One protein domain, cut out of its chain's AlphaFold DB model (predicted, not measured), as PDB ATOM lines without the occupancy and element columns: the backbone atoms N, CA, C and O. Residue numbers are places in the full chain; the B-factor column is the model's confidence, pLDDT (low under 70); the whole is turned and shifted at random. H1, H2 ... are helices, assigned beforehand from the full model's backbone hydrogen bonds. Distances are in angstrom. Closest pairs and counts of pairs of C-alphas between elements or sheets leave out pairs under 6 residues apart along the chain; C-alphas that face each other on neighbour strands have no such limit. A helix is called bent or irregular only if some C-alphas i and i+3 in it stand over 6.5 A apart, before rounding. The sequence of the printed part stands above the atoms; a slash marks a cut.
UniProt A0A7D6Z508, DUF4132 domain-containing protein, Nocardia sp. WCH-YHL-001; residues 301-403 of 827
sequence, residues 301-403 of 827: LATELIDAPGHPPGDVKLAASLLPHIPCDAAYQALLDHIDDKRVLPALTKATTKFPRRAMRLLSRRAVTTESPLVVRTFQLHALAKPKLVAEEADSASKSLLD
ATOM      1  N   LEU A 301      -3.018   5.783 170.901       83.50
ATOM      2  CA  LEU A 301      -2.257   4.616 171.352       83.50
ATOM      3  C   LEU A 301      -1.452   3.971 170.207       83.50
ATOM      4  O   LEU A 301      -0.293   3.618 170.407       83.50
ATOM      5  N   ALA A 302      -2.059   3.819 169.025       79.12
ATOM      6  CA  ALA A 302      -1.423   3.205 167.862       79.12
ATOM      7  C   ALA A 302      -0.210   4.020 167.381       79.12
ATOM      8  O   ALA A 302       0.902   3.488 167.353       79.12
ATOM      9  N   THR A 303      -0.401   5.326 167.132       75.62
ATOM     10  CA  THR A 303       0.683   6.216 166.681       75.62
ATOM     11  C   THR A 303       1.833   6.282 167.685       75.62
ATOM     12  O   THR A 303       2.997   6.260 167.300       75.62
ATOM     13  N   GLU A 304       1.521   6.381 168.978       69.31
ATOM     14  CA  GLU A 304       2.539   6.683 169.989       69.31
ATOM     15  C   GLU A 304       3.280   5.444 170.493       69.31
ATOM     16  O   GLU A 304       4.412   5.569 170.947       69.31
ATOM     17  N   LEU A 305       2.674   4.251 170.442       67.75
ATOM     18  CA  LEU A 305       3.296   3.048 171.009       67.75
ATOM     19  C   LEU A 305       3.601   1.939 170.009       67.75
ATOM     20  O   LEU A 305       4.379   1.051 170.358       67.75
ATOM     21  N   ILE A 306       3.006   1.941 168.813       68.19
ATOM     22  CA  ILE A 306       3.259   0.894 167.812       68.19
ATOM     23  C   ILE A 306       4.046   1.443 166.618       68.19
ATOM     24  O   ILE A 306       5.021   0.816 166.205       68.19
ATOM     25  N   ASP A 307       3.701   2.638 166.132       66.44
ATOM     26  CA  ASP A 307       4.358   3.260 164.970       66.44
ATOM     27  C   ASP A 307       5.668   3.998 165.301       66.44
ATOM     28  O   ASP A 307       6.512   4.218 164.426       66.44
ATOM     29  N   ALA A 308       5.849   4.428 166.551       63.94
ATOM     30  CA  ALA A 308       6.930   5.340 166.895       63.94
ATOM     31  C   ALA A 308       8.321   4.648 166.902       63.94
ATOM     32  O   ALA A 308       8.523   3.610 167.547       63.94
ATOM     33  N   PRO A 309       9.335   5.208 166.209       56.88
ATOM     34  CA  PRO A 309      10.666   4.615 166.146       56.88
ATOM     35  C   PRO A 309      11.429   4.791 167.468       56.88
ATOM     36  O   PRO A 309      11.543   5.896 167.995       56.88
ATOM     37  N   GLY A 310      12.029   3.704 167.967       57.28
ATOM     38  CA  GLY A 310      12.929   3.733 169.128       57.28
ATOM     39  C   GLY A 310      12.297   3.396 170.483       57.28
ATOM     40  O   GLY A 310      12.983   3.525 171.497       57.28
ATOM     41  N   HIS A 311      11.042   2.933 170.529       58.97
ATOM     42  CA  HIS A 311      10.417   2.519 171.790       58.97
ATOM     43  C   HIS A 311      11.009   1.218 172.364       58.97
ATOM     44  O   HIS A 311      11.254   0.257 171.620       58.97
ATOM     45  N   PRO A 312      11.193   1.137 173.698       58.84
ATOM     46  CA  PRO A 312      11.545  -0.095 174.384       58.84
ATOM     47  C   PRO A 312      10.574  -1.237 174.044       58.84
ATOM     48  O   PRO A 312       9.362  -1.022 173.953       58.84
ATOM     49  N   PRO A 313      11.050  -2.490 173.931       55.91
ATOM     50  CA  PRO A 313      10.195  -3.593 173.509       55.91
ATOM     51  C   PRO A 313       8.950  -3.867 174.369       55.91
ATOM     52  O   PRO A 313       8.003  -4.478 173.866       55.91
ATOM     53  N   GLY A 314       8.959  -3.444 175.639       60.81
ATOM     54  CA  GLY A 314       7.844  -3.597 176.577       60.81
ATOM     55  C   GLY A 314       6.629  -2.724 176.254       60.81
ATOM     56  O   GLY A 314       5.502  -3.173 176.464       60.81
ATOM     57  N   ASP A 315       6.841  -1.544 175.672       71.44
ATOM     58  CA  ASP A 315       5.781  -0.557 175.433       71.44
ATOM     59  C   ASP A 315       4.838  -1.009 174.313       71.44
ATOM     60  O   ASP A 315       3.618  -0.988 174.471       71.44
ATOM     61  N   VAL A 316       5.400  -1.556 173.229       75.88
ATOM     62  CA  VAL A 316       4.635  -2.150 172.117       75.88
ATOM     63  C   VAL A 316       3.761  -3.309 172.612       75.88
ATOM     64  O   VAL A 316       2.586  -3.420 172.263       75.88
ATOM     65  N   LYS A 317       4.320  -4.181 173.464       81.88
ATOM     66  CA  LYS A 317       3.595  -5.335 174.022       81.88
ATOM     67  C   LYS A 317       2.422  -4.881 174.891       81.88
ATOM     68  O   LYS A 317       1.342  -5.469 174.827       81.88
ATOM     69  N   LEU A 318       2.639  -3.853 175.705       80.88
ATOM     70  CA  LEU A 318       1.605  -3.248 176.531       80.88
ATOM     71  C   LEU A 318       0.496  -2.635 175.666       80.88
ATOM     72  O   LEU A 318      -0.667  -2.978 175.871       80.88
ATOM     73  N   ALA A 319       0.841  -1.811 174.674       80.25
ATOM     74  CA  ALA A 319      -0.119  -1.188 173.761       80.25
ATOM     75  C   ALA A 319      -0.999  -2.230 173.066       80.25
ATOM     76  O   ALA A 319      -2.230  -2.189 173.156       80.25
ATOM     77  N   ALA A 320      -0.356  -3.236 172.464       87.44
ATOM     78  CA  ALA A 320      -1.039  -4.343 171.818       87.44
ATOM     79  C   ALA A 320      -1.968  -5.078 172.794       87.44
ATOM     80  O   ALA A 320      -3.055  -5.487 172.410       87.44
ATOM     81  N   SER A 321      -1.600  -5.215 174.072       88.12
ATOM     82  CA  SER A 321      -2.442  -5.901 175.061       88.12
ATOM     83  C   SER A 321      -3.748  -5.168 175.402       88.12
ATOM     84  O   SER A 321      -4.717  -5.830 175.789       88.12
ATOM     85  N   LEU A 322      -3.807  -3.841 175.225       88.25
ATOM     86  CA  LEU A 322      -4.990  -3.021 175.516       88.25
ATOM     87  C   LEU A 322      -6.029  -3.081 174.385       88.25
ATOM     88  O   LEU A 322      -7.226  -3.191 174.655       88.25
ATOM     89  N   LEU A 323      -5.587  -3.075 173.124       89.94
ATOM     90  CA  LEU A 323      -6.456  -2.993 171.938       89.94
ATOM     91  C   LEU A 323      -7.551  -4.080 171.848       89.94
ATOM     92  O   LEU A 323      -8.691  -3.727 171.548       89.94
ATOM     93  N   PRO A 324      -7.317  -5.367 172.190       90.94
ATOM     94  CA  PRO A 324      -8.348  -6.410 172.159       90.94
ATOM     95  C   PRO A 324      -9.494  -6.182 173.143       90.94
ATOM     96  O   PRO A 324     -10.498  -6.900 173.119       90.94
ATOM     97  N   HIS A 325      -9.345  -5.243 174.075       87.94
ATOM     98  CA  HIS A 325     -10.442  -4.871 174.944       87.94
ATOM     99  C   HIS A 325     -11.441  -3.987 174.193       87.94
ATOM    100  O   HIS A 325     -12.636  -4.211 174.380       87.94
ATOM    101  N   ILE A 326     -10.979  -3.126 173.282       89.06
ATOM    102  CA  ILE A 326     -11.721  -2.011 172.686       89.06
ATOM    103  C   ILE A 326     -12.487  -2.458 171.420       89.06
ATOM    104  O   ILE A 326     -11.870  -2.839 170.427       89.06
ATOM    105  N   PRO A 327     -13.831  -2.409 171.414       89.31
ATOM    106  CA  PRO A 327     -14.673  -2.932 170.340       89.31
ATOM    107  C   PRO A 327     -14.851  -1.924 169.192       89.31
ATOM    108  O   PRO A 327     -15.971  -1.531 168.872       89.31
ATOM    109  N   CYS A 328     -13.764  -1.479 168.559       89.75
ATOM    110  CA  CYS A 328     -13.829  -0.574 167.406       89.75
ATOM    111  C   CYS A 328     -12.937  -1.029 166.241       89.75
ATOM    112  O   CYS A 328     -12.014  -1.825 166.413       89.75
ATOM    113  N   ASP A 329     -13.233  -0.526 165.037       93.44
ATOM    114  CA  ASP A 329     -12.472  -0.864 163.825       93.44
ATOM    115  C   ASP A 329     -11.027  -0.392 163.911       93.44
ATOM    116  O   ASP A 329     -10.133  -1.169 163.593       93.44
ATOM    117  N   ALA A 330     -10.802   0.825 164.414       91.25
ATOM    118  CA  ALA A 330      -9.467   1.392 164.580       91.25
ATOM    119  C   ALA A 330      -8.558   0.492 165.434       91.25
ATOM    120  O   ALA A 330      -7.396   0.290 165.098       91.25
ATOM    121  N   ALA A 331      -9.091  -0.129 166.496       91.62
ATOM    122  CA  ALA A 331      -8.287  -0.969 167.386       91.62
ATOM    123  C   ALA A 331      -7.849  -2.265 166.703       91.62
ATOM    124  O   ALA A 331      -6.720  -2.719 166.872       91.62
ATOM    125  N   TYR A 332      -8.746  -2.860 165.916       93.62
ATOM    126  CA  TYR A 332      -8.431  -4.060 165.154       93.62
ATOM    127  C   TYR A 332      -7.509  -3.748 163.969       93.62
ATOM    128  O   TYR A 332      -6.589  -4.515 163.707       93.62
ATOM    129  N   GLN A 333      -7.718  -2.618 163.283       92.50
ATOM    130  CA  GLN A 333      -6.842  -2.146 162.207       92.50
ATOM    131  C   GLN A 333      -5.427  -1.895 162.721       92.50
ATOM    132  O   GLN A 333      -4.505  -2.470 162.170       92.50
ATOM    133  N   ALA A 334      -5.253  -1.198 163.846       90.62
ATOM    134  CA  ALA A 334      -3.934  -1.025 164.457       90.62
ATOM    135  C   ALA A 334      -3.225  -2.371 164.717       90.62
ATOM    136  O   ALA A 334      -2.038  -2.510 164.465       90.62
ATOM    137  N   LEU A 335      -3.938  -3.416 165.156       91.94
ATOM    138  CA  LEU A 335      -3.332  -4.749 165.304       91.94
ATOM    139  C   LEU A 335      -2.986  -5.411 163.955       91.94
ATOM    140  O   LEU A 335      -2.001  -6.143 163.878       91.94
ATOM    141  N   LEU A 336      -3.789  -5.194 162.910       91.19
ATOM    142  CA  LEU A 336      -3.522  -5.720 161.566       91.19
ATOM    143  C   LEU A 336      -2.333  -5.035 160.896       91.19
ATOM    144  O   LEU A 336      -1.543  -5.702 160.237       91.19
ATOM    145  N   ASP A 337      -2.213  -3.725 161.068       88.94
ATOM    146  CA  ASP A 337      -1.182  -2.896 160.443       88.94
ATOM    147  C   ASP A 337       0.218  -3.281 160.945       88.94
ATOM    148  O   ASP A 337       1.209  -3.095 160.243       88.94
ATOM    149  N   HIS A 338       0.278  -3.923 162.116       86.94
ATOM    150  CA  HIS A 338       1.495  -4.406 162.761       86.94
ATOM    151  C   HIS A 338       1.518  -5.925 162.970       86.94
ATOM    152  O   HIS A 338       2.190  -6.421 163.876       86.94
ATOM    153  N   ILE A 339       0.788  -6.685 162.149       85.88
ATOM    154  CA  ILE A 339       0.674  -8.146 162.283       85.88
ATOM    155  C   ILE A 339       2.030  -8.872 162.223       85.88
ATOM    156  O   ILE A 339       2.200  -9.901 162.875       85.88
ATOM    157  N   ASP A 340       3.008  -8.325 161.498       79.69
ATOM    158  CA  ASP A 340       4.343  -8.919 161.353       79.69
ATOM    159  C   ASP A 340       5.201  -8.777 162.628       79.69
ATOM    160  O   ASP A 340       6.228  -9.444 162.790       79.69
ATOM    161  N   ASP A 341       4.770  -7.954 163.591       80.19
ATOM    162  CA  ASP A 341       5.383  -7.902 164.909       80.19
ATOM    163  C   ASP A 341       4.876  -9.054 165.788       80.19
ATOM    164  O   ASP A 341       3.728  -9.098 166.240       80.19
ATOM    165  N   LYS A 342       5.784  -9.971 166.136       77.62
ATOM    166  CA  LYS A 342       5.500 -11.116 167.017       77.62
ATOM    167  C   LYS A 342       4.846 -10.745 168.356       77.62
ATOM    168  O   LYS A 342       4.202 -11.592 168.974       77.62
ATOM    169  N   ARG A 343       5.027  -9.512 168.841       81.50
ATOM    170  CA  ARG A 343       4.428  -9.007 170.089       81.50
ATOM    171  C   ARG A 343       2.939  -8.688 169.932       81.50
ATOM    172  O   ARG A 343       2.220  -8.723 170.928       81.50
ATOM    173  N   VAL A 344       2.485  -8.415 168.709       86.69
ATOM    174  CA  VAL A 344       1.109  -8.032 168.358       86.69
ATOM    175  C   VAL A 344       0.229  -9.259 168.095       86.69
ATOM    176  O   VAL A 344      -0.946  -9.267 168.463       86.69
ATOM    177  N   LEU A 345       0.793 -10.345 167.556       84.50
ATOM    178  CA  LEU A 345       0.048 -11.563 167.195       84.50
ATOM    179  C   LEU A 345      -0.850 -12.154 168.300       84.50
ATOM    180  O   LEU A 345      -2.001 -12.505 168.004       84.50
ATOM    181  N   PRO A 346      -0.415 -12.251 169.576       86.75
ATOM    182  CA  PRO A 346      -1.286 -12.743 170.644       86.75
ATOM    183  C   PRO A 346      -2.506 -11.841 170.866       86.75
ATOM    184  O   PRO A 346      -3.608 -12.331 171.130       86.75
ATOM    185  N   ALA A 347      -2.322 -10.525 170.737       91.00
ATOM    186  CA  ALA A 347      -3.394  -9.552 170.866       91.00
ATOM    187  C   ALA A 347      -4.369  -9.636 169.688       91.00
ATOM    188  O   ALA A 347      -5.576  -9.718 169.920       91.00
ATOM    189  N   LEU A 348      -3.870  -9.716 168.449       91.88
ATOM    190  CA  LEU A 348      -4.713  -9.905 167.267       91.88
ATOM    191  C   LEU A 348      -5.560 -11.176 167.393       91.88
ATOM    192  O   LEU A 348      -6.775 -11.113 167.266       91.88
ATOM    193  N   THR A 349      -4.955 -12.307 167.764       89.38
ATOM    194  CA  THR A 349      -5.675 -13.580 167.962       89.38
ATOM    195  C   THR A 349      -6.798 -13.452 168.998       89.38
ATOM    196  O   THR A 349      -7.918 -13.946 168.798       89.38
ATOM    197  N   LYS A 350      -6.522 -12.761 170.113       90.75
ATOM    198  CA  LYS A 350      -7.515 -12.465 171.154       90.75
ATOM    199  C   LYS A 350      -8.645 -11.588 170.605       90.75
ATOM    200  O   LYS A 350      -9.810 -11.889 170.863       90.75
ATOM    201  N   ALA A 351      -8.319 -10.555 169.829       92.56
ATOM    202  CA  ALA A 351      -9.291  -9.666 169.196       92.56
ATOM    203  C   ALA A 351     -10.162 -10.411 168.168       92.56
ATOM    204  O   ALA A 351     -11.381 -10.292 168.227       92.56
ATOM    205  N   THR A 352      -9.578 -11.255 167.310       92.75
ATOM    206  CA  THR A 352     -10.290 -12.098 166.327       92.75
ATOM    207  C   THR A 352     -11.290 -13.033 166.992       92.75
ATOM    208  O   THR A 352     -12.410 -13.215 166.516       92.75
ATOM    209  N   THR A 353     -10.900 -13.612 168.129       90.69
ATOM    210  CA  THR A 353     -11.764 -14.511 168.900       90.69
ATOM    211  C   THR A 353     -12.908 -13.755 169.575       90.69
ATOM    212  O   THR A 353     -14.029 -14.259 169.624       90.69
ATOM    213  N   LYS A 354     -12.627 -12.560 170.111       89.88
ATOM    214  CA  LYS A 354     -13.596 -11.744 170.854       89.88
ATOM    215  C   LYS A 354     -14.576 -11.001 169.939       89.88
ATOM    216  O   LYS A 354     -15.737 -10.864 170.306       89.88
ATOM    217  N   PHE A 355     -14.119 -10.560 168.767       92.50
ATOM    218  CA  PHE A 355     -14.881  -9.771 167.793       92.50
ATOM    219  C   PHE A 355     -14.914 -10.454 166.407       92.50
ATOM    220  O   PHE A 355     -14.360  -9.928 165.439       92.50
ATOM    221  N   PRO A 356     -15.499 -11.662 166.286       94.06
ATOM    222  CA  PRO A 356     -15.425 -12.468 165.070       94.06
ATOM    223  C   PRO A 356     -16.093 -11.848 163.829       94.06
ATOM    224  O   PRO A 356     -15.604 -12.099 162.725       94.06
ATOM    225  N   ARG A 357     -17.174 -11.062 163.950       94.62
ATOM    226  CA  ARG A 357     -17.796 -10.372 162.798       94.62
ATOM    227  C   ARG A 357     -16.898  -9.241 162.309       94.62
ATOM    228  O   ARG A 357     -16.576  -9.191 161.122       94.62
ATOM    229  N   ARG A 358     -16.428  -8.386 163.225       95.19
ATOM    230  CA  ARG A 358     -15.469  -7.308 162.935       95.19
ATOM    231  C   ARG A 358     -14.204  -7.862 162.293       95.19
ATOM    232  O   ARG A 358     -13.770  -7.350 161.266       95.19
ATOM    233  N   ALA A 359     -13.669  -8.942 162.856       95.81
ATOM    234  CA  ALA A 359     -12.512  -9.628 162.315       95.81
ATOM    235  C   ALA A 359     -12.764 -10.129 160.890       95.81
ATOM    236  O   ALA A 359     -11.936  -9.871 160.028       95.81
ATOM    237  N   MET A 360     -13.910 -10.767 160.613       96.88
ATOM    238  CA  MET A 360     -14.247 -11.231 159.261       96.88
ATOM    239  C   MET A 360     -14.273 -10.078 158.252       96.88
ATOM    240  O   MET A 360     -13.626 -10.160 157.209       96.88
ATOM    241  N   ARG A 361     -14.961  -8.981 158.584       96.00
ATOM    242  CA  ARG A 361     -15.079  -7.800 157.716       96.00
ATOM    243  C   ARG A 361     -13.738  -7.105 157.470       96.00
ATOM    244  O   ARG A 361     -13.460  -6.700 156.347       96.00
ATOM    245  N   LEU A 362     -12.909  -6.938 158.500       96.31
ATOM    246  CA  LEU A 362     -11.635  -6.222 158.373       96.31
ATOM    247  C   LEU A 362     -10.522  -7.090 157.774       96.31
ATOM    248  O   LEU A 362      -9.781  -6.605 156.922       96.31
ATOM    249  N   LEU A 363     -10.427  -8.366 158.166       95.75
ATOM    250  CA  LEU A 363      -9.458  -9.309 157.594       95.75
ATOM    251  C   LEU A 363      -9.714  -9.542 156.108       95.75
ATOM    252  O   LEU A 363      -8.766  -9.482 155.339       95.75
ATOM    253  N   SER A 364     -10.968  -9.778 155.701       96.06
ATOM    254  CA  SER A 364     -11.308 -10.004 154.286       96.06
ATOM    255  C   SER A 364     -10.887  -8.834 153.402       96.06
ATOM    256  O   SER A 364     -10.210  -9.038 152.399       96.06
ATOM    257  N   ARG A 365     -11.209  -7.599 153.808       95.50
ATOM    258  CA  ARG A 365     -10.804  -6.382 153.091       95.50
ATOM    259  C   ARG A 365      -9.289  -6.245 153.010       95.50
ATOM    260  O   ARG A 365      -8.759  -6.018 151.927       95.50
ATOM    261  N   ARG A 366      -8.589  -6.400 154.140       94.94
ATOM    262  CA  ARG A 366      -7.128  -6.254 154.173       94.94
ATOM    263  C   ARG A 366      -6.431  -7.358 153.376       94.94
ATOM    264  O   ARG A 366      -5.443  -7.063 152.719       94.94
ATOM    265  N   ALA A 367      -6.955  -8.583 153.383       93.75
ATOM    266  CA  ALA A 367      -6.404  -9.717 152.639       93.75
ATOM    267  C   ALA A 367      -6.404  -9.503 151.116       93.75
ATOM    268  O   ALA A 367      -5.553 -10.061 150.437       93.75
ATOM    269  N   VAL A 368      -7.319  -8.686 150.579       92.31
ATOM    270  CA  VAL A 368      -7.375  -8.368 149.139       92.31
ATOM    271  C   VAL A 368      -6.296  -7.363 148.728       92.31
ATOM    272  O   VAL A 368      -5.831  -7.396 147.594       92.31
ATOM    273  N   THR A 369      -5.902  -6.458 149.626       90.81
ATOM    274  CA  THR A 369      -5.012  -5.328 149.297       90.81
ATOM    275  C   THR A 369      -3.596  -5.472 149.848       90.81
ATOM    276  O   THR A 369      -2.772  -4.589 149.634       90.81
ATOM    277  N   THR A 370      -3.322  -6.501 150.646       88.25
ATOM    278  CA  THR A 370      -2.040  -6.683 151.336       88.25
ATOM    279  C   THR A 370      -1.133  -7.661 150.603       88.25
ATOM    280  O   THR A 370      -1.600  -8.628 150.011       88.25
ATOM    281  N   GLU A 371       0.175  -7.446 150.719       84.00
ATOM    282  CA  GLU A 371       1.195  -8.413 150.302       84.00
ATOM    283  C   GLU A 371       1.585  -9.377 151.441       84.00
ATOM    284  O   GLU A 371       2.322 -10.331 151.206       84.00
ATOM    285  N   SER A 372       1.102  -9.161 152.677       86.25
ATOM    286  CA  SER A 372       1.470  -9.999 153.826       86.25
ATOM    287  C   SER A 372       0.735 -11.351 153.787       86.25
ATOM    288  O   SER A 372      -0.493 -11.395 153.962       86.25
ATOM    289  N   PRO A 373       1.454 -12.483 153.643       85.69
ATOM    290  CA  PRO A 373       0.844 -13.814 153.626       85.69
ATOM    291  C   PRO A 373       0.197 -14.169 154.971       85.69
ATOM    292  O   PRO A 373      -0.765 -14.938 155.020       85.69
ATOM    293  N   LEU A 374       0.657 -13.561 156.068       86.75
ATOM    294  CA  LEU A 374       0.109 -13.776 157.404       86.75
ATOM    295  C   LEU A 374      -1.312 -13.226 157.545       86.75
ATOM    296  O   LEU A 374      -2.154 -13.866 158.182       86.75
ATOM    297  N   VAL A 375      -1.623 -12.094 156.906       91.19
ATOM    298  CA  VAL A 375      -2.993 -11.558 156.878       91.19
ATOM    299  C   VAL A 375      -3.916 -12.485 156.098       91.19
ATOM    300  O   VAL A 375      -4.975 -12.858 156.608       91.19
ATOM    301  N   VAL A 376      -3.511 -12.882 154.886       91.12
ATOM    302  CA  VAL A 376      -4.295 -13.782 154.023       91.12
ATOM    303  C   VAL A 376      -4.560 -15.097 154.748       91.12
ATOM    304  O   VAL A 376      -5.705 -15.545 154.832       91.12
ATOM    305  N   ARG A 377      -3.531 -15.672 155.378       89.44
ATOM    306  CA  ARG A 377      -3.673 -16.904 156.152       89.44
ATOM    307  C   ARG A 377      -4.601 -16.736 157.351       89.44
ATOM    308  O   ARG A 377      -5.446 -17.595 157.598       89.44
ATOM    309  N   THR A 378      -4.478 -15.633 158.086       91.12
ATOM    310  CA  THR A 378      -5.355 -15.336 159.230       91.12
ATOM    311  C   THR A 378      -6.815 -15.213 158.786       91.12
ATOM    312  O   THR A 378      -7.705 -15.748 159.451       91.12
ATOM    313  N   PHE A 379      -7.068 -14.576 157.636       94.25
ATOM    314  CA  PHE A 379      -8.391 -14.518 157.018       94.25
ATOM    315  C   PHE A 379      -8.923 -15.916 156.672       94.25
ATOM    316  O   PHE A 379     -10.015 -16.266 157.120       94.25
ATOM    317  N   GLN A 380      -8.153 -16.732 155.946       92.50
ATOM    318  CA  GLN A 380      -8.558 -18.083 155.539       92.50
ATOM    319  C   GLN A 380      -8.907 -18.972 156.742       92.50
ATOM    320  O   GLN A 380      -9.955 -19.617 156.761       92.50
ATOM    321  N   LEU A 381      -8.071 -18.966 157.788       91.38
ATOM    322  CA  LEU A 381      -8.319 -19.737 159.011       91.38
ATOM    323  C   LEU A 381      -9.603 -19.287 159.723       91.38
ATOM    324  O   LEU A 381     -10.389 -20.122 160.182       91.38
ATOM    325  N   HIS A 382      -9.841 -17.976 159.799       93.69
ATOM    326  CA  HIS A 382     -11.058 -17.433 160.405       93.69
ATOM    327  C   HIS A 382     -12.310 -17.757 159.581       93.69
ATOM    328  O   HIS A 382     -13.331 -18.153 160.145       93.69
ATOM    329  N   ALA A 383     -12.222 -17.648 158.254       93.75
ATOM    330  CA  ALA A 383     -13.283 -17.991 157.311       93.75
ATOM    331  C   ALA A 383     -13.695 -19.464 157.412       93.75
ATOM    332  O   ALA A 383     -14.881 -19.757 157.566       93.75
ATOM    333  N   LEU A 384     -12.725 -20.382 157.443       90.75
ATOM    334  CA  LEU A 384     -12.978 -21.815 157.625       90.75
ATOM    335  C   LEU A 384     -13.602 -22.135 158.984       90.75
ATOM    336  O   LEU A 384     -14.508 -22.960 159.078       90.75
ATOM    337  N   ALA A 385     -13.156 -21.467 160.051       89.94
ATOM    338  CA  ALA A 385     -13.725 -21.659 161.381       89.94
ATOM    339  C   ALA A 385     -15.148 -21.079 161.516       89.94
ATOM    340  O   ALA A 385     -15.899 -21.481 162.412       89.94
ATOM    341  N   LYS A 386     -15.516 -20.108 160.670       92.38
ATOM    342  CA  LYS A 386     -16.769 -19.340 160.742       92.38
ATOM    343  C   LYS A 386     -17.412 -19.157 159.353       92.38
ATOM    344  O   LYS A 386     -17.668 -18.020 158.953       92.38
ATOM    345  N   PRO A 387     -17.795 -20.239 158.649       91.19
ATOM    346  CA  PRO A 387     -18.264 -20.162 157.260       91.19
ATOM    347  C   PRO A 387     -19.526 -19.304 157.089       91.19
ATOM    348  O   PRO A 387     -19.669 -18.597 156.098       91.19
ATOM    349  N   LYS A 388     -20.419 -19.281 158.090       92.38
ATOM    350  CA  LYS A 388     -21.610 -18.410 158.074       92.38
ATOM    351  C   LYS A 388     -21.253 -16.922 157.973       92.38
ATOM    352  O   LYS A 388     -21.930 -16.181 157.271       92.38
ATOM    353  N   LEU A 389     -20.167 -16.493 158.627       93.69
ATOM    354  CA  LEU A 389     -19.734 -15.094 158.598       93.69
ATOM    355  C   LEU A 389     -19.126 -14.697 157.251       93.69
ATOM    356  O   LEU A 389     -19.145 -13.519 156.918       93.69
ATOM    357  N   VAL A 390     -18.633 -15.649 156.457       92.19
ATOM    358  CA  VAL A 390     -18.119 -15.363 155.109       92.19
ATOM    359  C   VAL A 390     -19.230 -14.807 154.218       92.19
ATOM    360  O   VAL A 390     -19.021 -13.845 153.486       92.19
ATOM    361  N   ALA A 391     -20.431 -15.380 154.297       89.75
ATOM    362  CA  ALA A 391     -21.571 -14.893 153.528       89.75
ATOM    363  C   ALA A 391     -22.110 -13.552 154.053       89.75
ATOM    364  O   ALA A 391     -22.559 -12.731 153.258       89.75
ATOM    365  N   GLU A 392     -22.075 -13.344 155.374       91.38
ATOM    366  CA  GLU A 392     -22.664 -12.169 156.030       91.38
ATOM    367  C   GLU A 392     -21.760 -10.926 156.030       91.38
ATOM    368  O   GLU A 392     -22.273  -9.816 155.935       91.38
ATOM    369  N   GLU A 393     -20.443 -11.094 156.194       93.56
ATOM    370  CA  GLU A 393     -19.526 -10.007 156.583       93.56
ATOM    371  C   GLU A 393     -18.275  -9.880 155.702       93.56
ATOM    372  O   GLU A 393     -17.653  -8.816 155.697       93.56
ATOM    373  N   ALA A 394     -17.856 -10.943 155.004       93.00
ATOM    374  CA  ALA A 394     -16.621 -10.899 154.221       93.00
ATOM    375  C   ALA A 394     -16.780 -10.053 152.951       93.00
ATOM    376  O   ALA A 394     -17.820 -10.080 152.289       93.00
ATOM    377  N   ASP A 395     -15.716  -9.335 152.596       92.94
ATOM    378  CA  ASP A 395     -15.626  -8.619 151.329       92.94
ATOM    379  C   ASP A 395     -15.831  -9.569 150.137       92.94
ATOM    380  O   ASP A 395     -15.303 -10.682 150.103       92.94
ATOM    381  N   SER A 396     -16.612  -9.152 149.139       89.44
ATOM    382  CA  SER A 396     -16.891  -9.996 147.976       89.44
ATOM    383  C   SER A 396     -15.631 -10.352 147.190       89.44
ATOM    384  O   SER A 396     -15.545 -11.473 146.692       89.44
ATOM    385  N   ALA A 397     -14.655  -9.439 147.109       91.00
ATOM    386  CA  ALA A 397     -13.408  -9.663 146.385       91.00
ATOM    387  C   ALA A 397     -12.481 -10.650 147.109       91.00
ATOM    388  O   ALA A 397     -11.630 -11.264 146.475       91.00
ATOM    389  N   SER A 398     -12.661 -10.858 148.418       90.56
ATOM    390  CA  SER A 398     -11.828 -11.790 149.182       90.56
ATOM    391  C   SER A 398     -12.284 -13.244 149.055       90.56
ATOM    392  O   SER A 398     -11.578 -14.138 149.516       90.56
ATOM    393  N   LYS A 399     -13.474 -13.513 148.497       87.81
ATOM    394  CA  LYS A 399     -14.037 -14.873 148.436       87.81
ATOM    395  C   LYS A 399     -13.183 -15.815 147.590       87.81
ATOM    396  O   LYS A 399     -13.017 -16.961 147.986       87.81
ATOM    397  N   SER A 400     -12.555 -15.311 146.527       87.31
ATOM    398  CA  SER A 400     -11.628 -16.093 145.699       87.31
ATOM    399  C   SER A 400     -10.369 -16.543 146.445       87.31
ATOM    400  O   SER A 400      -9.718 -17.489 146.024       87.31
ATOM    401  N   LEU A 401     -10.021 -15.900 147.569       87.88
ATOM    402  CA  LEU A 401      -8.904 -16.321 148.427       87.88
ATOM    403  C   LEU A 401      -9.247 -17.554 149.280       87.88
ATOM    404  O   LEU A 401      -8.364 -18.103 149.942       87.88
ATOM    405  N   LEU A 402     -10.525 -17.944 149.326       85.88
ATOM    406  CA  LEU A 402     -11.012 -19.141 150.016       85.88
ATOM    407  C   LEU A 402     -11.198 -20.323 149.065       85.88
ATOM    408  O   LEU A 402     -11.347 -21.449 149.539       85.88
ATOM    409  N   ASP A 403     -11.213 -20.065 147.758       75.69
ATOM    410  CA  ASP A 403     -11.301 -21.123 146.765       75.69
ATOM    411  C   ASP A 403      -9.993 -21.929 146.802       75.69
ATOM    412  O   ASP A 403      -8.904 -21.343 146.775       75.69
TER     413      ASP A 403
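Overview. This is residues 301 to 403 of the 827 residues of the protein "DUF4132 domain-containing protein" of Nocardia sp. WCH-YHL-001 (UniProt A0A7D6Z508). The printed part winds through a row of paired helices, H1 with H2, H3 with H4, H5 with H6, along an elongated body, and at its far end H7 and H8 pack on H5. The 103 printed residues hold eight named helices, H1 to H8 in chain order, and no named strand: all helix, mostly crossed in packing. The whole is compact, with a radius of gyration of the C-alphas of 13.5 A and spans of 41 by 26 by 17 A.

Along the chain. Find C-alpha 301 at (-2.257, 4.616, 171.352), where H1, residues 301 to 305, begins. H2 takes residues 313 to 325, 20.7 A; H3 329 to 337; H4 345 to 354. H5, residues 356 to 369, runs 20.2 A from (-15.425, -12.468, 165.070); H6, 373 to 385, 18.3 A. H7 is 387 to 393; H8, 396 to 401, ends at (-8.904, -16.321, 148.427). H2 and H8 are only just irregular: C-alphas 321 and 324 are 6.6 A apart, 397 and 400 6.7 A.

Arrangement. Start at H5, the hub. It forms a hairpin with H6, closest C-alphas Ala 367 and Val 376, 4.8 A. Its residues 357 to 361 touch H7 about perpendicular, 77 degrees, closest C-alphas Arg 361 and Glu 393, 5.1 A. Its residues 364 to 368 touch H8, also at 77 degrees, closest C-alphas Ser 364 and Ser 398, 5.4 A. Its residues 358 to 363 touch H3 at a steep tilt of 47 degrees, closest C-alphas Asp 329 and Arg 358, 7.2 A. H4 and H5 only just touch, only at the corner, with 3 pairs of C-alphas within 8 A, closest Thr 352 and Ala 359, 5.2 A. H3 and H4 form a hairpin, closest C-alphas Leu 335 and Leu 348, 5.7 A. Residues 320 to 325 of H2 touch H4 at a shallow tilt of 6 degrees, the same way, closest C-alphas Pro 324 and Ala 351, 4.5 A. Residues 315 to 319 of H2 touch H1, closest C-alphas Leu 305 and Val 316, 5.5 A. H1 and H8, for instance, are apart. Every O i to N i+4 pair is within hydrogen-bond range in H1, H3, H4 and H6; 6 of 9 are in H2, 8 of 10 in H5, 2 of 3 in H7 and 0 of 2 in H8, where 2 of 3 O i to N i+3 pairs are.

Size, cuts and confidence. Look to Gly 310 and Lys 388 for the C-alphas farthest apart, 42.5 A. The printed part has no cut and no long link. The model's pLDDT is under 70 at residues 304 to 314; its mean over the printed part is 86.4.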